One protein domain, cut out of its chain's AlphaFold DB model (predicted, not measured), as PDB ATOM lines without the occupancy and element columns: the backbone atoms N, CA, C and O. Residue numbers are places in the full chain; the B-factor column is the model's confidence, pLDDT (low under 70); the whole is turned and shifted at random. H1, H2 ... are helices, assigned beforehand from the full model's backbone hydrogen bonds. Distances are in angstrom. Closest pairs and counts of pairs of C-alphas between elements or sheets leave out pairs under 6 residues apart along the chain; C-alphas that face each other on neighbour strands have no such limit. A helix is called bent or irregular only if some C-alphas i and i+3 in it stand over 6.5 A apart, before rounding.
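This is residues 31 to 167 of the 190 residues of an uncharacterized protein of Aspergillus aculeatus (strain ATCC 16872 / CBS 172.66 / WB 5094) (UniProt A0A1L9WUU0). A splayed helical hairpin of the two longest helices, H6 and H5, reaches out from a body of shorter helices, and residues 117 to 127 at its turn stick out. H2 packs with its residues 51 to 55 on residues 135 to 143 of H6; H3 and H7 pack on H2, H4 packs on the first residues of H5, and H1 and H8 are near H2. The printed part has 137 residues, with eight named helices in the order H1 to H8 and no named strand; its class is all helix. It is compact, with a radius of gyration of the C-alphas of 15.1 A and spans of 49 by 38 by 27 A.

H6, residues 127 to 145, is the longest helix at 26.1 A; its last C-alpha is at (225.454, 184.820, 211.260). H5 is residues 101 to 117, 24.4 A long. H2 is residues 41 to 55, 21.3 A. The shorter helices are H1, residues 31 to 35, beginning at C-alpha 31 at (218.674, 175.216, 214.795); H3, residues 60 to 66; H4, residues 82 to 90; H7, residues 150 to 153; and H8, residues 157 to 165, ending at C-alpha 165 at (214.301, 179.679, 186.661).

H6 has a kink of 34 degrees near residue 137; it is neither bent nor irregular, but only just, with C-alphas 137 and 140 6.3 A apart. H5 and H6 form a helical hairpin and touch, opposite ways at a tilt of 37 degrees, only just steep; their closest C-alphas, of Val 101 and Leu 145, are 6.5 A apart. H2, the hub, touches H6 at a steep tilt of 51 degrees, opposite ways, closest at the C-alphas of Leu 54 and Ala 135, 5.0 A. With residues 53 to 54 alone H2 touches H3, closest at the C-alphas of Asp 53 and Ser 62, 4.6 A. With residues 48 to 52 alone it touches H7, closest at the C-alphas of His 52 and Leu 153, 7.0 A. H4 touches residues 101 to 102 of H5, about perpendicular at 84 degrees, with the C-alphas of Lys 89 and Glu 102 closest at 4.5 A. H8 and H2 are close but not clearly touching, with the C-alphas of Val 49 and Val 163 closest at 6.5 A; so are H1 and H2, with those of Lys 34 and Trp 44 closest at 7.0 A. H2 and H5 are apart. Every O i to N i+4 pair is within hydrogen-bond range in H1, H2, H3, H4, H5 and H8, and 13 of 15 in H6; H7 is too short for such a pair.

The two C-alphas farthest apart, of Ala 37 and Lys 120, are 49.3 A apart. The printed part has no cut, and the link from H3 to H4, residues 67 to 81, is long. The mean pLDDT of the printed part is 75.6; it is under 70 at residue 31 and at residues 34 to 41, 94 to 97 and 116 to 134.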
ATOM      1  N   SER A  31     219.259 176.546 214.995       69.94
ATOM      2  CA  SER A  31     218.674 175.216 214.795       69.94
ATOM      3  C   SER A  31     217.164 175.282 214.551       69.94
ATOM      4  O   SER A  31     216.682 174.603 213.652       69.94
ATOM      5  N   ASP A  32     216.425 176.138 215.260       71.19
ATOM      6  CA  ASP A  32     214.977 176.329 215.056       71.19
ATOM      7  C   ASP A  32     214.685 176.991 213.695       71.19
ATOM      8  O   ASP A  32     213.727 176.639 213.005       71.19
ATOM      9  N   LEU A  33     215.577 177.880 213.240       73.31
ATOM     10  CA  LEU A  33     215.533 178.459 211.891       73.31
ATOM     11  C   LEU A  33     215.926 177.456 210.778       73.31
ATOM     12  O   LEU A  33     215.598 177.678 209.616       73.31
ATOM     13  N   LYS A  34     216.616 176.352 211.098       69.19
ATOM     14  CA  LYS A  34     216.982 175.292 210.128       69.19
ATOM     15  C   LYS A  34     216.060 174.067 210.160       69.19
ATOM     16  O   LYS A  34     215.947 173.374 209.151       69.19
ATOM     17  N   HIS A  35     215.449 173.776 211.309       63.97
ATOM     18  CA  HIS A  35     214.776 172.503 211.598       63.97
ATOM     19  C   HIS A  35     213.438 172.643 212.340       63.97
ATOM     20  O   HIS A  35     212.782 171.629 212.579       63.97
ATOM     21  N   GLY A  36     213.020 173.855 212.720       56.31
ATOM     22  CA  GLY A  36     211.729 174.078 213.374       56.31
ATOM     23  C   GLY A  36     210.570 173.619 212.489       56.31
ATOM     24  O   GLY A  36     210.577 173.856 211.283       56.31
ATOM     25  N   ALA A  37     209.558 172.977 213.080       46.16
ATOM     26  CA  ALA A  37     208.451 172.360 212.336       46.16
ATOM     27  C   ALA A  37     207.637 173.358 211.483       46.16
ATOM     28  O   ALA A  37     207.068 172.979 210.461       46.16
ATOM     29  N   THR A  38     207.610 174.633 211.876       47.03
ATOM     30  CA  THR A  38     207.008 175.755 211.133       47.03
ATOM     31  C   THR A  38     207.948 176.383 210.097       47.03
ATOM     32  O   THR A  38     207.488 177.122 209.226       47.03
ATOM     33  N   THR A  39     209.253 176.111 210.160       55.47
ATOM     34  CA  THR A  39     210.256 176.707 209.271       55.47
ATOM     35  C   THR A  39     210.349 175.909 207.973       55.47
ATOM     36  O   THR A  39     211.103 174.944 207.843       55.47
ATOM     37  N   SER A  40     209.556 176.314 206.985       62.69
ATOM     38  CA  SER A  40     209.516 175.682 205.668       62.69
ATOM     39  C   SER A  40     210.888 175.678 204.973       62.69
ATOM     40  O   SER A  40     211.657 176.642 205.042       62.69
ATOM     41  N   ARG A  41     211.179 174.621 204.195       69.94
ATOM     42  CA  ARG A  41     212.386 174.564 203.337       69.94
ATOM     43  C   ARG A  41     212.463 175.759 202.376       69.94
ATOM     44  O   ARG A  41     213.557 176.196 202.028       69.94
ATOM     45  N   THR A  42     211.314 176.327 202.002       76.38
ATOM     46  CA  THR A  42     211.228 177.526 201.162       76.38
ATOM     47  C   THR A  42     211.698 178.794 201.878       76.38
ATOM     48  O   THR A  42     212.171 179.698 201.196       76.38
ATOM     49  N   LEU A  43     211.634 178.898 203.216       79.75
ATOM     50  CA  LEU A  43     212.273 180.004 203.945       79.75
ATOM     51  C   LEU A  43     213.800 179.891 203.874       79.75
ATOM     52  O   LEU A  43     214.476 180.856 203.518       79.75
ATOM     53  N   TRP A  44     214.339 178.695 204.137       82.00
ATOM     54  CA  TRP A  44     215.782 178.448 204.050       82.00
ATOM     55  C   TRP A  44     216.314 178.675 202.625       82.00
ATOM     56  O   TRP A  44     217.373 179.282 202.455       82.00
ATOM     57  N   TYR A  45     215.538 178.294 201.602       83.50
ATOM     58  CA  TYR A  45     215.806 178.640 200.204       83.50
ATOM     59  C   TYR A  45     215.839 180.159 199.994       83.50
ATOM     60  O   TYR A  45     216.851 180.672 199.530       83.50
ATOM     61  N   ARG A  46     214.807 180.911 200.404       86.31
ATOM     62  CA  ARG A  46     214.745 182.380 200.223       86.31
ATOM     63  C   ARG A  46     215.866 183.136 200.947       86.31
ATOM     64  O   ARG A  46     216.337 184.146 200.430       86.31
ATOM     65  N   ILE A  47     216.379 182.612 202.066       87.00
ATOM     66  CA  ILE A  47     217.625 183.085 202.704       87.00
ATOM     67  C   ILE A  47     218.837 182.900 201.775       87.00
ATOM     68  O   ILE A  47     219.669 183.801 201.663       87.00
ATOM     69  N   HIS A  48     218.934 181.769 201.077       86.19
ATOM     70  CA  HIS A  48     219.998 181.526 200.101       86.19
ATOM     71  C   HIS A  48     219.834 182.401 198.851       86.19
ATOM     72  O   HIS A  48     220.833 182.931 198.370       86.19
ATOM     73  N   VAL A  49     218.602 182.628 198.369       88.06
ATOM     74  CA  VAL A  49     218.327 183.562 197.256       88.06
ATOM     75  C   VAL A  49     218.759 184.978 197.624       88.06
ATOM     76  O   VAL A  49     219.442 185.629 196.839       88.06
ATOM     77  N   LEU A  50     218.440 185.442 198.838       88.25
ATOM     78  CA  LEU A  50     218.887 186.747 199.318       88.25
ATOM     79  C   LEU A  50     220.421 186.833 199.362       88.25
ATOM     80  O   LEU A  50     220.992 187.766 198.810       88.25
ATOM     81  N   LEU A  51     221.109 185.863 199.971       88.06
ATOM     82  CA  LEU A  51     222.578 185.869 200.044       88.06
ATOM     83  C   LEU A  51     223.252 185.806 198.668       88.06
ATOM     84  O   LEU A  51     224.300 186.426 198.468       88.06
ATOM     85  N   HIS A  52     222.650 185.081 197.728       86.25
ATOM     86  CA  HIS A  52     223.078 185.033 196.339       86.25
ATOM     87  C   HIS A  52     222.898 186.392 195.665       86.25
ATOM     88  O   HIS A  52     223.854 186.905 195.098       86.25
ATOM     89  N   ASP A  53     221.725 187.015 195.776       86.50
ATOM     90  CA  ASP A  53     221.441 188.309 195.152       86.50
ATOM     91  C   ASP A  53     222.286 189.448 195.746       86.50
ATOM     92  O   ASP A  53     222.759 190.307 195.002       86.50
ATOM     93  N   LEU A  54     222.526 189.440 197.065       84.62
ATOM     94  CA  LEU A  54     223.396 190.408 197.747       84.62
ATOM     95  C   LEU A  54     224.867 190.277 197.312       84.62
ATOM     96  O   LEU A  54     225.584 191.276 197.260       84.62
ATOM     97  N   SER A  55     225.311 189.055 196.995       83.38
ATOM     98  CA  SER A  55     226.667 188.775 196.495       83.38
ATOM     99  C   SER A  55     226.787 189.080 194.995       83.38
ATOM    100  O   SER A  55     227.724 189.740 194.556       83.38
ATOM    101  N   ASN A  56     225.794 188.656 194.211       80.06
ATOM    102  CA  ASN A  56     225.695 188.818 192.762       80.06
ATOM    103  C   ASN A  56     224.859 190.056 192.390       80.06
ATOM    104  O   ASN A  56     224.030 190.003 191.479       80.06
ATOM    105  N   PHE A  57     225.095 191.190 193.064       75.31
ATOM    106  CA  PHE A  57     224.396 192.455 192.783       75.31
ATOM    107  C   PHE A  57     224.628 192.943 191.341       75.31
ATOM    108  O   PHE A  57     223.821 193.686 190.800       75.31
ATOM    109  N   ASN A  58     225.698 192.511 190.666       73.19
ATOM    110  CA  ASN A  58     225.923 192.849 189.257       73.19
ATOM    111  C   ASN A  58     224.942 192.150 188.284       73.19
ATOM    112  O   ASN A  58     224.927 192.470 187.100       73.19
ATOM    113  N   HIS A  59     224.134 191.191 188.752       80.31
ATOM    114  CA  HIS A  59     223.175 190.474 187.912       80.31
ATOM    115  C   HIS A  59     221.817 191.208 187.860       80.31
ATOM    116  O   HIS A  59     221.256 191.520 188.917       80.31
ATOM    117  N   PRO A  60     221.226 191.460 186.673       78.62
ATOM    118  CA  PRO A  60     220.026 192.295 186.551       78.62
ATOM    119  C   PRO A  60     218.797 191.705 187.258       78.62
ATOM    120  O   PRO A  60     217.973 192.456 187.779       78.62
ATOM    121  N   ALA A  61     218.683 190.374 187.349       79.25
ATOM    122  CA  ALA A  61     217.628 189.731 188.137       79.25
ATOM    123  C   ALA A  61     217.766 190.044 189.641       79.25
ATOM    124  O   ALA A  61     216.778 190.402 190.283       79.25
ATOM    125  N   SER A  62     218.989 189.992 190.178       82.44
ATOM    126  CA  SER A  62     219.297 190.316 191.577       82.44
ATOM    127  C   SER A  62     218.991 191.779 191.891       82.44
ATOM    128  O   SER A  62     218.300 192.062 192.867       82.44
ATOM    129  N   GLN A  63     219.398 192.716 191.023       80.75
ATOM    130  CA  GLN A  63     219.050 194.139 191.168       80.75
ATOM    131  C   GLN A  63     217.533 194.356 191.159       80.75
ATOM    132  O   GLN A  63     216.996 195.045 192.023       80.75
ATOM    133  N   LYS A  64     216.817 193.710 190.231       81.31
ATOM    134  CA  LYS A  64     215.353 193.804 190.100       81.31
ATOM    135  C   LYS A  64     214.590 193.176 191.278       81.31
ATOM    136  O   LYS A  64     213.419 193.512 191.476       81.31
ATOM    137  N   ARG A  65     215.218 192.288 192.061       81.38
ATOM    138  CA  ARG A  65     214.668 191.739 193.316       81.38
ATOM    139  C   ARG A  65     215.048 192.594 194.534       81.38
ATOM    140  O   ARG A  65     214.151 192.988 195.277       81.38
ATOM    141  N   LEU A  66     216.317 192.980 194.691       81.06
ATOM    142  CA  LEU A  66     216.799 193.817 195.804       81.06
ATOM    143  C   LEU A  66     216.275 195.260 195.761       81.06
ATOM    144  O   LEU A  66     215.946 195.824 196.803       81.06
ATOM    145  N   GLY A  67     216.126 195.852 194.573       75.69
ATOM    146  CA  GLY A  67     215.553 197.192 194.392       75.69
ATOM    147  C   GLY A  67     214.081 197.295 194.812       75.69
ATOM    148  O   GLY A  67     213.609 198.380 195.132       75.69
ATOM    149  N   LYS A  68     213.363 196.164 194.887       80.25
ATOM    150  CA  LYS A  68     212.000 196.093 195.442       80.25
ATOM    151  C   LYS A  68     211.970 196.042 196.972       80.25
ATOM    152  O   LYS A  68     210.887 196.128 197.548       80.25
ATOM    153  N   VAL A  69     213.117 195.877 197.638       81.19
ATOM    154  CA  VAL A  69     213.175 195.822 199.100       81.19
ATOM    155  C   VAL A  69     213.224 197.235 199.676       81.19
ATOM    156  O   VAL A  69     214.159 198.009 199.440       81.19
ATOM    157  N   ALA A  70     212.201 197.565 200.462       71.06
ATOM    158  CA  ALA A  70     212.137 198.801 201.239       71.06
ATOM    159  C   ALA A  70     212.877 198.698 202.589       71.06
ATOM    160  O   ALA A  70     213.252 199.720 203.156       71.06
ATOM    161  N   ASP A  71     213.093 197.479 203.097       74.06
ATOM    162  CA  ASP A  71     213.777 197.220 204.368       74.06
ATOM    163  C   ASP A  71     215.297 197.508 204.259       74.06
ATOM    164  O   ASP A  71     215.956 196.915 203.398       74.06
ATOM    165  N   PRO A  72     215.886 198.374 205.114       71.75
ATOM    166  CA  PRO A  72     217.309 198.735 205.047       71.75
ATOM    167  C   PRO A  72     218.291 197.570 205.234       71.75
ATOM    168  O   PRO A  72     219.442 197.665 204.812       71.75
ATOM    169  N   TYR A  73     217.850 196.480 205.865       74.44
ATOM    170  CA  TYR A  73     218.644 195.282 206.140       74.44
ATOM    171  C   TYR A  73     218.516 194.228 205.028       74.44
ATOM    172  O   TYR A  73     219.110 193.156 205.126       74.44
ATOM    173  N   TYR A  74     217.704 194.506 204.001       76.19
ATOM    174  CA  TYR A  74     217.222 193.582 202.968       76.19
ATOM    175  C   TYR A  74     216.415 192.366 203.476       76.19
ATOM    176  O   TYR A  74     215.955 191.547 202.679       76.19
ATOM    177  N   ILE A  75     216.173 192.257 204.786       81.50
ATOM    178  CA  ILE A  75     215.424 191.158 205.409       81.50
ATOM    179  C   ILE A  75     213.948 191.578 205.499       81.50
ATOM    180  O   ILE A  75     213.473 192.041 206.534       81.50
ATOM    181  N   GLY A  76     213.229 191.443 204.380       80.94
ATOM    182  CA  GLY A  76     211.808 191.781 204.264       80.94
ATOM    183  C   GLY A  76     211.210 191.416 202.900       80.94
ATOM    184  O   GLY A  76     211.780 190.628 202.142       80.94
ATOM    185  N   LYS A  77     210.052 191.998 202.563       81.50
ATOM    186  CA  LYS A  77     209.397 191.799 201.255       81.50
ATOM    187  C   LYS A  77     210.307 192.295 200.109       81.50
ATOM    188  O   LYS A  77     210.924 193.347 200.269       81.50
ATOM    189  N   PRO A  78     210.373 191.598 198.954       82.00
ATOM    190  CA  PRO A  78     209.560 190.437 198.572       82.00
ATOM    191  C   PRO A  78     210.110 189.066 199.018       82.00
ATOM    192  O   PRO A  78     209.454 188.066 198.749       82.00
ATOM    193  N   TYR A  79     211.275 188.991 199.674       82.00
ATOM    194  CA  TYR A  79     211.898 187.720 200.082       82.00
ATOM    195  C   TYR A  79     211.153 187.054 201.249       82.00
ATOM    196  O   TYR A  79     210.966 185.837 201.257       82.00
ATOM    197  N   PHE A  80     210.707 187.848 202.225       84.88
ATOM    198  CA  PHE A  80     210.110 187.363 203.472       84.88
ATOM    199  C   PHE A  80     208.798 188.074 203.805       84.88
ATOM    200  O   PHE A  80     208.616 189.258 203.496       84.88
ATOM    201  N   THR A  81     207.894 187.369 204.486       84.00
ATOM    202  CA  THR A  81     206.794 188.002 205.227       84.00
ATOM    203  C   THR A  81     207.339 188.806 206.414       84.00
ATOM    204  O   THR A  81     208.534 188.774 206.719       84.00
ATOM    205  N   TRP A  82     206.476 189.569 207.091       81.06
ATOM    206  CA  TRP A  82     206.892 190.330 208.273       81.06
ATOM    207  C   TRP A  82     207.315 189.398 209.419       81.06
ATOM    208  O   TRP A  82     208.352 189.624 210.037       81.06
ATOM    209  N   ASP A  83     206.578 188.311 209.632       80.75
ATOM    210  CA  ASP A  83     206.833 187.305 210.665       80.75
ATOM    211  C   ASP A  83     208.123 186.519 210.397       80.75
ATOM    212  O   ASP A  83     208.940 186.340 211.295       80.75
ATOM    213  N   GLU A  84     208.364 186.125 209.142       83.81
ATOM    214  CA  GLU A  84     209.616 185.486 208.716       83.81
ATOM    215  C   GLU A  84     210.817 186.428 208.870       83.81
ATOM    216  O   GLU A  84     211.875 186.023 209.356       83.81
ATOM    217  N   ALA A  85     210.652 187.704 208.506       84.62
ATOM    218  CA  ALA A  85     211.677 188.718 208.707       84.62
ATOM    219  C   ALA A  85     211.974 188.922 210.200       84.62
ATOM    220  O   ALA A  85     213.141 188.973 210.580       84.62
ATOM    221  N   GLN A  86     210.945 188.990 211.053       82.81
ATOM    222  CA  GLN A  86     211.088 189.060 212.509       82.81
ATOM    223  C   GLN A  86     211.753 187.803 213.087       82.81
ATOM    224  O   GLN A  86     212.610 187.931 213.956       82.81
ATOM    225  N   LEU A  87     211.431 186.606 212.588       83.00
ATOM    226  CA  LEU A  87     212.062 185.350 213.001       83.00
ATOM    227  C   LEU A  87     213.571 185.367 212.708       83.00
ATOM    228  O   LEU A  87     214.375 185.125 213.608       83.00
ATOM    229  N   ILE A  88     213.964 185.728 211.480       83.06
ATOM    230  CA  ILE A  88     215.377 185.862 211.085       83.06
ATOM    231  C   ILE A  88     216.065 186.937 211.937       83.06
ATOM    232  O   ILE A  88     217.120 186.681 212.512       83.06
ATOM    233  N   LYS A  89     215.455 188.120 212.075       83.75
ATOM    234  CA  LYS A  89     215.988 189.262 212.838       83.75
ATOM    235  C   LYS A  89     216.222 188.941 214.318       83.75
ATOM    236  O   LYS A  89     217.268 189.306 214.854       83.75
ATOM    237  N   ARG A  90     215.301 188.205 214.952       82.31
ATOM    238  CA  ARG A  90     215.373 187.755 216.357       82.31
ATOM    239  C   ARG A  90     216.216 186.493 216.568       82.31
ATOM    240  O   ARG A  90     216.487 186.153 217.718       82.31
ATOM    241  N   THR A  91     216.629 185.803 215.502       81.94
ATOM    242  CA  THR A  91     217.488 184.614 215.610       81.94
ATOM    243  C   THR A  91     218.799 184.978 216.307       81.94
ATOM    244  O   THR A  91     219.360 186.056 216.089       81.94
ATOM    245  N   SER A  92     219.292 184.088 217.165       79.25
ATOM    246  CA  SER A  92     220.555 184.290 217.883       79.25
ATOM    247  C   SER A  92     221.759 184.309 216.927       79.25
ATOM    248  O   SER A  92     221.929 183.439 216.072       79.25
ATOM    249  N   ALA A  93     222.608 185.330 217.068       74.69
ATOM    250  CA  ALA A  93     223.747 185.581 216.192       74.69
ATOM    251  C   ALA A  93     224.856 184.532 216.385       74.69
ATOM    252  O   ALA A  93     225.563 184.538 217.396       74.69
ATOM    253  N   SER A  94     225.071 183.656 215.396       64.44
ATOM    254  CA  SER A  94     226.139 182.650 215.472       64.44
ATOM    255  C   SER A  94     227.523 183.299 215.588       64.44
ATOM    256  O   SER A  94     228.057 183.830 214.614       64.44
ATOM    257  N   GLY A  95     228.123 183.195 216.775       62.47
ATOM    258  CA  GLY A  95     229.445 183.741 217.092       62.47
ATOM    259  C   GLY A  95     229.439 185.034 217.915       62.47
ATOM    260  O   GLY A  95     230.520 185.530 218.218       62.47
ATOM    261  N   VAL A  96     228.274 185.568 218.310       66.81
ATOM    262  CA  VAL A  96     228.185 186.696 219.257       66.81
ATOM    263  C   VAL A  96     227.164 186.378 220.351       66.81
ATOM    264  O   VAL A  96     225.956 186.482 220.150       66.81
ATOM    265  N   HIS A  97     227.656 185.970 221.524       66.69
ATOM    266  CA  HIS A  97     226.807 185.593 222.656       66.69
ATOM    267  C   HIS A  97     225.866 186.737 223.063       66.69
ATOM    268  O   HIS A  97     226.295 187.876 223.238       66.69
ATOM    269  N   GLY A  98     224.578 186.421 223.222       71.06
ATOM    270  CA  GLY A  98     223.557 187.365 223.686       71.06
ATOM    271  C   GLY A  98     223.069 188.395 222.661       71.06
ATOM    272  O   GLY A  98     222.202 189.187 223.014       71.06
ATOM    273  N   ARG A  99     223.567 188.394 221.413       80.44
ATOM    274  CA  ARG A  99     223.059 189.282 220.349       80.44
ATOM    275  C   ARG A  99     222.171 188.560 219.338       80.44
ATOM    276  O   ARG A  99     222.312 187.357 219.111       80.44
ATOM    277  N   THR A 100     221.272 189.310 218.707       83.75
ATOM    278  CA  THR A 100     220.442 188.836 217.588       83.75
ATOM    279  C   THR A 100     221.068 189.175 216.231       83.75
ATOM    280  O   THR A 100     221.967 190.018 216.140       83.75
ATOM    281  N   VAL A 101     220.594 188.532 215.158       82.38
ATOM    282  CA  VAL A 101     220.987 188.860 213.774       82.38
ATOM    283  C   VAL A 101     220.753 190.344 213.478       82.38
ATOM    284  O   VAL A 101     221.648 190.999 212.949       82.38
ATOM    285  N   GLU A 102     219.594 190.888 213.861       83.75
ATOM    286  CA  GLU A 102     219.239 192.297 213.641       83.75
ATOM    287  C   GLU A 102     220.256 193.256 214.261       83.75
ATOM    288  O   GLU A 102     220.766 194.124 213.561       83.75
ATOM    289  N   GLN A 103     220.641 193.044 215.522       82.94
ATOM    290  CA  GLN A 103     221.603 193.906 216.219       82.94
ATOM    291  C   GLN A 103     222.978 193.936 215.536       82.94
ATOM    292  O   GLN A 103     223.590 194.998 215.431       82.94
ATOM    293  N   VAL A 104     223.478 192.789 215.062       83.44
ATOM    294  CA  VAL A 104     224.793 192.718 214.394       83.44
ATOM    295  C   VAL A 104     224.737 193.312 212.981       83.44
ATOM    296  O   VAL A 104     225.696 193.940 212.534       83.44
ATOM    297  N   VAL A 105     223.617 193.149 212.272       81.81
ATOM    298  CA  VAL A 105     223.408 193.753 210.948       81.81
ATOM    299  C   VAL A 105     223.222 195.276 211.065       81.81
ATOM    300  O   VAL A 105     223.818 196.021 210.285       81.81
ATOM    301  N   GLU A 106     222.479 195.756 212.065       82.56
ATOM    302  CA  GLU A 106     222.286 197.186 212.339       82.56
ATOM    303  C   GLU A 106     223.592 197.872 212.751       82.56
ATOM    304  O   GLU A 106     223.946 198.892 212.165       82.56
ATOM    305  N   GLU A 107     224.349 197.300 213.696       82.56
ATOM    306  CA  GLU A 107     225.660 197.814 214.117       82.56
ATOM    307  C   GLU A 107     226.588 198.022 212.908       82.56
ATOM    308  O   GLU A 107     227.229 199.066 212.776       82.56
ATOM    309  N   LYS A 108     226.591 197.076 211.960       79.12
ATOM    310  CA  LYS A 108     227.424 197.147 210.753       79.12
ATOM    311  C   LYS A 108     226.909 198.136 209.706       79.12
ATOM    312  O   LYS A 108     227.727 198.788 209.053       79.12
ATOM    313  N   LEU A 109     225.595 198.328 209.571       75.75
ATOM    314  CA  LEU A 109     225.053 199.430 208.764       75.75
ATOM    315  C   LEU A 109     225.337 200.800 209.396       75.75
ATOM    316  O   LEU A 109     225.679 201.736 208.675       75.75
ATOM    317  N   ARG A 110     225.262 200.912 210.725       76.19
ATOM    318  CA  ARG A 110     225.542 202.133 211.494       76.19
ATOM    319  C   ARG A 110     227.011 202.541 211.377       76.19
ATOM    320  O   ARG A 110     227.287 203.659 210.947       76.19
ATOM    321  N   GLU A 111     227.947 201.616 211.612       79.06
ATOM    322  CA  GLU A 111     229.384 201.802 211.336       79.06
ATOM    323  C   GLU A 111     229.633 202.286 209.902       79.06
ATOM    324  O   GLU A 111     230.430 203.197 209.661       79.06
ATOM    325  N   LYS A 112     228.945 201.680 208.927       72.31
ATOM    326  CA  LYS A 112     229.114 201.998 207.510       72.31
ATOM    327  C   LYS A 112     228.583 203.386 207.156       72.31
ATOM    328  O   LYS A 112     229.279 204.114 206.446       72.31
ATOM    329  N   LEU A 113     227.407 203.755 207.663       70.06
ATOM    330  CA  LEU A 113     226.798 205.075 207.500       70.06
ATOM    331  C   LEU A 113     227.666 206.163 208.147       70.06
ATOM    332  O   LEU A 113     227.991 207.162 207.507       70.06
ATOM    333  N   GLU A 114     228.155 205.929 209.365       73.94
ATOM    334  CA  GLU A 114     229.104 206.829 210.021       73.94
ATOM    335  C   GLU A 114     230.418 206.964 209.248       73.94
ATOM    336  O   GLU A 114     230.914 208.075 209.073       73.94
ATOM    337  N   ARG A 115     230.987 205.867 208.735       71.56
ATOM    338  CA  ARG A 115     232.204 205.897 207.904       71.56
ATOM    339  C   ARG A 115     232.004 206.701 206.613       71.56
ATOM    340  O   ARG A 115     232.968 207.278 206.109       71.56
ATOM    341  N   LEU A 116     230.784 206.744 206.075       65.38
ATOM    342  CA  LEU A 116     230.420 207.577 204.927       65.38
ATOM    343  C   LEU A 116     230.304 209.054 205.338       65.38
ATOM    344  O   LEU A 116     230.993 209.889 204.754       65.38
ATOM    345  N   HIS A 117     229.555 209.370 206.403       62.31
ATOM    346  CA  HIS A 117     229.447 210.732 206.950       62.31
ATOM    347  C   HIS A 117     230.822 211.331 207.308       62.31
ATOM    348  O   HIS A 117     231.165 212.436 206.881       62.31
ATOM    349  N   ARG A 118     231.664 210.570 208.021       65.19
ATOM    350  CA  ARG A 118     233.033 210.956 208.413       65.19
ATOM    351  C   ARG A 118     233.955 211.201 207.210       65.19
ATOM    352  O   ARG A 118     234.929 211.934 207.343       65.19
ATOM    353  N   LYS A 119     233.663 210.627 206.033       62.03
ATOM    354  CA  LYS A 119     234.481 210.786 204.815       62.03
ATOM    355  C   LYS A 119     234.246 212.090 204.044       62.03
ATOM    356  O   LYS A 119     234.976 212.321 203.083       62.03
ATOM    357  N   LYS A 120     233.270 212.926 204.434       50.91
ATOM    358  CA  LYS A 120     232.993 214.262 203.852       50.91
ATOM    359  C   LYS A 120     232.857 214.330 202.318       50.91
ATOM    360  O   LYS A 120     232.875 215.419 201.750       50.91
ATOM    361  N   ARG A 121     232.652 213.201 201.633       51.41
ATOM    362  CA  ARG A 121     232.154 213.218 200.256       51.41
ATOM    363  C   ARG A 121     230.646 213.459 200.328       51.41
ATOM    364  O   ARG A 121     229.976 212.623 200.936       51.41
ATOM    365  N   PRO A 122     230.090 214.536 199.739       45.28
ATOM    366  CA  PRO A 122     228.681 214.496 199.378       45.28
ATOM    367  C   PRO A 122     228.500 213.281 198.463       45.28
ATOM    368  O   PRO A 122     229.302 213.065 197.550       45.28
ATOM    369  N   MET A 123     227.511 212.439 198.753       45.62
ATOM    370  CA  MET A 123     227.253 211.249 197.948       45.62
ATOM    371  C   MET A 123     226.521 211.689 196.674       45.62
ATOM    372  O   MET A 123     225.302 211.611 196.584       45.62
ATOM    373  N   SER A 124     227.273 212.244 195.717       44.06
ATOM    374  CA  SER A 124     226.749 212.638 194.401       44.06
ATOM    375  C   SER A 124     226.375 211.420 193.549       44.06
ATOM    376  O   SER A 124     225.564 211.533 192.635       44.06
ATOM    377  N   SER A 125     226.930 210.250 193.878       47.28
ATOM    378  CA  SER A 125     226.370 208.960 193.491       47.28
ATOM    379  C   SER A 125     225.048 208.726 194.222       47.28
ATOM    380  O   SER A 125     224.997 208.814 195.451       47.28
ATOM    381  N   GLY A 126     223.990 208.407 193.475       51.69
ATOM    382  CA  GLY A 126     222.641 208.231 194.017       51.69
ATOM    383  C   GLY A 126     222.506 207.103 195.051       51.69
ATOM    384  O   GLY A 126     223.420 206.308 195.283       51.69
ATOM    385  N   GLY A 127     221.313 207.009 195.652       56.22
ATOM    386  CA  GLY A 127     220.997 206.031 196.704       56.22
ATOM    387  C   GLY A 127     221.262 204.567 196.325       56.22
ATOM    388  O   GLY A 127     221.462 203.735 197.211       56.22
ATOM    389  N   ASP A 128     221.333 204.260 195.031       56.97
ATOM    390  CA  ASP A 128     221.664 202.933 194.524       56.97
ATOM    391  C   ASP A 128     223.118 202.527 194.798       56.97
ATOM    392  O   ASP A 128     223.333 201.400 195.224       56.97
ATOM    393  N   GLU A 129     224.120 203.411 194.695       60.03
ATOM    394  CA  GLU A 129     225.509 203.050 195.057       60.03
ATOM    395  C   GLU A 129     225.666 202.785 196.562       60.03
ATOM    396  O   GLU A 129     226.409 201.887 196.973       60.03
ATOM    397  N   LEU A 130     224.920 203.517 197.397       60.38
ATOM    398  CA  LEU A 130     224.821 203.232 198.831       60.38
ATOM    399  C   LEU A 130     224.204 201.846 199.069       60.38
ATOM    400  O   LEU A 130     224.748 201.069 199.858       60.38
ATOM    401  N   ARG A 131     223.122 201.515 198.349       64.50
ATOM    402  CA  ARG A 131     222.456 200.204 198.382       64.50
ATOM    403  C   ARG A 131     223.364 199.069 197.898       64.50
ATOM    404  O   ARG A 131     223.477 198.081 198.624       64.50
ATOM    405  N   VAL A 132     224.053 199.219 196.760       61.81
ATOM    406  CA  VAL A 132     225.032 198.258 196.205       61.81
ATOM    407  C   VAL A 132     226.116 197.968 197.235       61.81
ATOM    408  O   VAL A 132     226.377 196.817 197.587       61.81
ATOM    409  N   CYS A 133     226.738 199.030 197.756       65.50
ATOM    410  CA  CYS A 133     227.828 198.900 198.706       65.50
ATOM    411  C   CYS A 133     227.332 198.223 199.990       65.50
ATOM    412  O   CYS A 133     228.006 197.335 200.512       65.50
ATOM    413  N   ALA A 134     226.166 198.615 200.518       68.69
ATOM    414  CA  ALA A 134     225.560 197.969 201.679       68.69
ATOM    415  C   ALA A 134     225.304 196.473 201.428       68.69
ATOM    416  O   ALA A 134     225.747 195.657 202.229       68.69
ATOM    417  N   ALA A 135     224.679 196.115 200.303       71.62
ATOM    418  CA  ALA A 135     224.334 194.738 199.957       71.62
ATOM    419  C   ALA A 135     225.553 193.801 199.952       71.62
ATOM    420  O   ALA A 135     225.549 192.779 200.642       71.62
ATOM    421  N   HIS A 136     226.620 194.193 199.250       74.94
ATOM    422  CA  HIS A 136     227.830 193.380 199.119       74.94
ATOM    423  C   HIS A 136     228.553 193.152 200.461       74.94
ATOM    424  O   HIS A 136     229.037 192.052 200.721       74.94
ATOM    425  N   ASP A 137     228.595 194.154 201.348       74.31
ATOM    426  CA  ASP A 137     229.188 193.989 202.687       74.31
ATOM    427  C   ASP A 137     228.256 193.222 203.647       74.31
ATOM    428  O   ASP A 137     228.740 192.540 204.551       74.31
ATOM    429  N   LEU A 138     226.932 193.290 203.454       80.38
ATOM    430  CA  LEU A 138     225.958 192.548 204.260       80.38
ATOM    431  C   LEU A 138     225.937 191.048 203.953       80.38
ATOM    432  O   LEU A 138     225.759 190.261 204.884       80.38
ATOM    433  N   ALA A 139     226.163 190.629 202.704       84.12
ATOM    434  CA  ALA A 139     226.184 189.211 202.335       84.12
ATOM    435  C   ALA A 139     227.103 188.350 203.238       84.12
ATOM    436  O   ALA A 139     226.605 187.394 203.840       84.12
ATOM    437  N   PRO A 140     228.408 188.657 203.426       83.62
ATOM    438  CA  PRO A 140     229.287 187.864 204.290       83.62
ATOM    439  C   PRO A 140     228.968 187.992 205.786       83.62
ATOM    440  O   PRO A 140     229.363 187.118 206.561       83.62
ATOM    441  N   ILE A 141     228.260 189.046 206.210       83.69
ATOM    442  CA  ILE A 141     227.792 189.213 207.593       83.69
ATOM    443  C   ILE A 141     226.616 188.264 207.844       83.69
ATOM    444  O   ILE A 141     226.712 187.394 208.709       83.69
ATOM    445  N   ILE A 142     225.548 188.369 207.050       83.06
ATOM    446  CA  ILE A 142     224.341 187.537 207.171       83.06
ATOM    447  C   ILE A 142     224.698 186.054 206.976       83.06
ATOM    448  O   ILE A 142     224.271 185.208 207.761       83.06
ATOM    449  N   ALA A 143     225.561 185.725 206.009       85.69
ATOM    450  CA  ALA A 143     226.013 184.354 205.787       85.69
ATOM    451  C   ALA A 143     226.786 183.780 206.990       85.69
ATOM    452  O   ALA A 143     226.526 182.649 207.403       85.69
ATOM    453  N   ARG A 144     227.680 184.564 207.616       83.38
ATOM    454  CA  ARG A 144     228.374 184.151 208.850       83.38
ATOM    455  C   ARG A 144     227.384 183.925 209.995       83.38
ATOM    456  O   ARG A 144     227.463 182.897 210.664       83.38
ATOM    457  N   LEU A 145     226.458 184.863 210.193       82.25
ATOM    458  CA  LEU A 145     225.454 184.820 211.260       82.25
ATOM    459  C   LEU A 145     224.523 183.606 211.150       82.25
ATOM    460  O   LEU A 145     224.141 183.054 212.177       82.25
ATOM    461  N   LEU A 146     224.204 183.171 209.926       81.69
ATOM    462  CA  LEU A 146     223.332 182.026 209.636       81.69
ATOM    463  C   LEU A 146     224.098 180.713 209.359       81.69
ATOM    464  O   LEU A 146     223.484 179.682 209.068       81.69
ATOM    465  N   GLN A 147     225.430 180.713 209.499       81.44
ATOM    466  CA  GLN A 147     226.314 179.577 209.195       81.44
ATOM    467  C   GLN A 147     226.094 179.014 207.775       81.44
ATOM    468  O   GLN A 147     225.856 177.816 207.593       81.44
ATOM    469  N   ILE A 148     226.150 179.895 206.775       84.00
ATOM    470  CA  ILE A 148     226.069 179.586 205.344       84.00
ATOM    471  C   ILE A 148     227.417 179.948 204.706       84.00
ATOM    472  O   ILE A 148     227.942 181.039 204.925       84.00
ATOM    473  N   ASP A 149     227.994 179.048 203.907       82.75
ATOM    474  CA  ASP A 149     229.232 179.333 203.173       82.75
ATOM    475  C   ASP A 149     228.914 179.931 201.795       82.75
ATOM    476  O   ASP A 149     228.522 179.216 200.868       82.75
ATOM    477  N   LEU A 150     229.137 181.242 201.635       82.12
ATOM    478  CA  LEU A 150     229.009 181.934 200.345       82.12
ATOM    479  C   LEU A 150     229.881 181.306 199.246       82.12
ATOM    480  O   LEU A 150     229.509 181.335 198.076       82.12
ATOM    481  N   LYS A 151     231.023 180.700 199.601       81.62
ATOM    482  CA  LYS A 151     231.902 180.015 198.645       81.62
ATOM    483  C   LYS A 151     231.358 178.656 198.223       81.62
ATOM    484  O   LYS A 151     231.893 178.087 197.276       81.62
ATOM    485  N   VAL A 152     230.367 178.090 198.911       82.94
ATOM    486  CA  VAL A 152     229.584 176.949 198.410       82.94
ATOM    487  C   VAL A 152     228.416 177.476 197.585       82.94
ATOM    488  O   VAL A 152     228.275 177.059 196.443       82.94
ATOM    489  N   LEU A 153     227.660 178.445 198.117       82.81
ATOM    490  CA  LEU A 153     226.516 179.079 197.452       82.81
ATOM    491  C   LEU A 153     226.850 179.547 196.024       82.81
ATOM    492  O   LEU A 153     226.194 179.138 195.074       82.81
ATOM    493  N   GLY A 154     227.920 180.330 195.859       79.06
ATOM    494  CA  GLY A 154     228.383 180.837 194.559       79.06
ATOM    495  C   GLY A 154     229.110 179.819 193.666       79.06
ATOM    496  O   GLY A 154     229.720 180.217 192.680       79.06
ATOM    497  N   ARG A 155     229.107 178.525 194.016       81.81
ATOM    498  CA  ARG A 155     229.616 177.418 193.181       81.81
ATOM    499  C   ARG A 155     228.597 176.287 192.996       81.81
ATOM    500  O   ARG A 155     228.922 175.281 192.372       81.81
ATOM    501  N   ASP A 156     227.394 176.422 193.547       82.50
ATOM    502  CA  ASP A 156     226.323 175.447 193.383       82.50
ATOM    503  C   ASP A 156     225.502 175.821 192.140       82.50
ATOM    504  O   ASP A 156     224.556 176.603 192.202       82.50
ATOM    505  N   GLU A 157     225.906 175.293 190.979       79.75
ATOM    506  CA  GLU A 157     225.221 175.547 189.702       79.75
ATOM    507  C   GLU A 157     223.742 175.144 189.720       79.75
ATOM    508  O   GLU A 157     222.942 175.742 189.004       79.75
ATOM    509  N   GLN A 158     223.361 174.137 190.513       81.00
ATOM    510  CA  GLN A 158     221.963 173.717 190.597       81.00
ATOM    511  C   GLN A 158     221.144 174.770 191.335       81.00
ATOM    512  O   GLN A 158     220.087 175.172 190.860       81.00
ATOM    513  N   PHE A 159     221.664 175.275 192.454       83.00
ATOM    514  CA  PHE A 159     221.061 176.408 193.143       83.00
ATOM    515  C   PHE A 159     221.010 177.668 192.256       83.00
ATOM    516  O   PHE A 159     219.978 178.335 192.224       83.00
ATOM    517  N   ALA A 160     222.075 177.976 191.506       81.06
ATOM    518  CA  ALA A 160     222.103 179.131 190.606       81.06
ATOM    519  C   ALA A 160     221.009 179.050 189.524       81.06
ATOM    520  O   ALA A 160     220.256 180.008 189.356       81.06
ATOM    521  N   ARG A 161     220.853 177.887 188.870       82.62
ATOM    522  CA  ARG A 161     219.779 177.637 187.890       82.62
ATOM    523  C   ARG A 161     218.392 177.776 188.522       82.62
ATOM    524  O   ARG A 161     217.564 178.500 187.986       82.62
ATOM    525  N   LEU A 162     218.164 177.205 189.710       83.25
ATOM    526  CA  LEU A 162     216.893 177.367 190.435       83.25
ATOM    527  C   LEU A 162     216.565 178.845 190.729       83.25
ATOM    528  O   LEU A 162     215.407 179.241 190.666       83.25
ATOM    529  N   VAL A 163     217.564 179.680 191.033       83.38
ATOM    530  CA  VAL A 163     217.392 181.128 191.286       83.38
ATOM    531  C   VAL A 163     217.150 181.954 190.012       83.38
ATOM    532  O   VAL A 163     216.623 183.074 190.084       83.38
ATOM    533  N   GLU A 164     217.527 181.424 188.855       81.44
ATOM    534  CA  GLU A 164     217.257 182.011 187.542       81.44
ATOM    535  C   GLU A 164     215.877 181.595 187.007       81.44
ATOM    536  O   GLU A 164     215.119 182.448 186.551       81.44
ATOM    537  N   GLU A 165     215.528 180.316 187.157       80.44
ATOM    538  CA  GLU A 165     214.301 179.679 186.661       80.44
ATOM    539  C   GLU A 165     213.079 179.941 187.563       80.44
ATOM    540  O   GLU A 165     212.061 180.450 187.101       80.44
ATOM    541  N   HIS A 166     213.199 179.674 188.869       77.75
ATOM    542  CA  HIS A 166     212.105 179.750 189.854       77.75
ATOM    543  C   HIS A 166     212.201 180.984 190.781       77.75
ATOM    544  O   HIS A 166     211.235 181.414 191.420       77.75
ATOM    545  N   GLY A 167     213.378 181.609 190.867       81.94
ATOM    546  CA  GLY A 167     213.572 182.880 191.565       81.94
ATOM    547  C   GLY A 167     213.405 182.797 193.085       81.94
ATOM    548  O   GLY A 167     214.365 182.525 193.793       81.94
TER     549      GLY A 167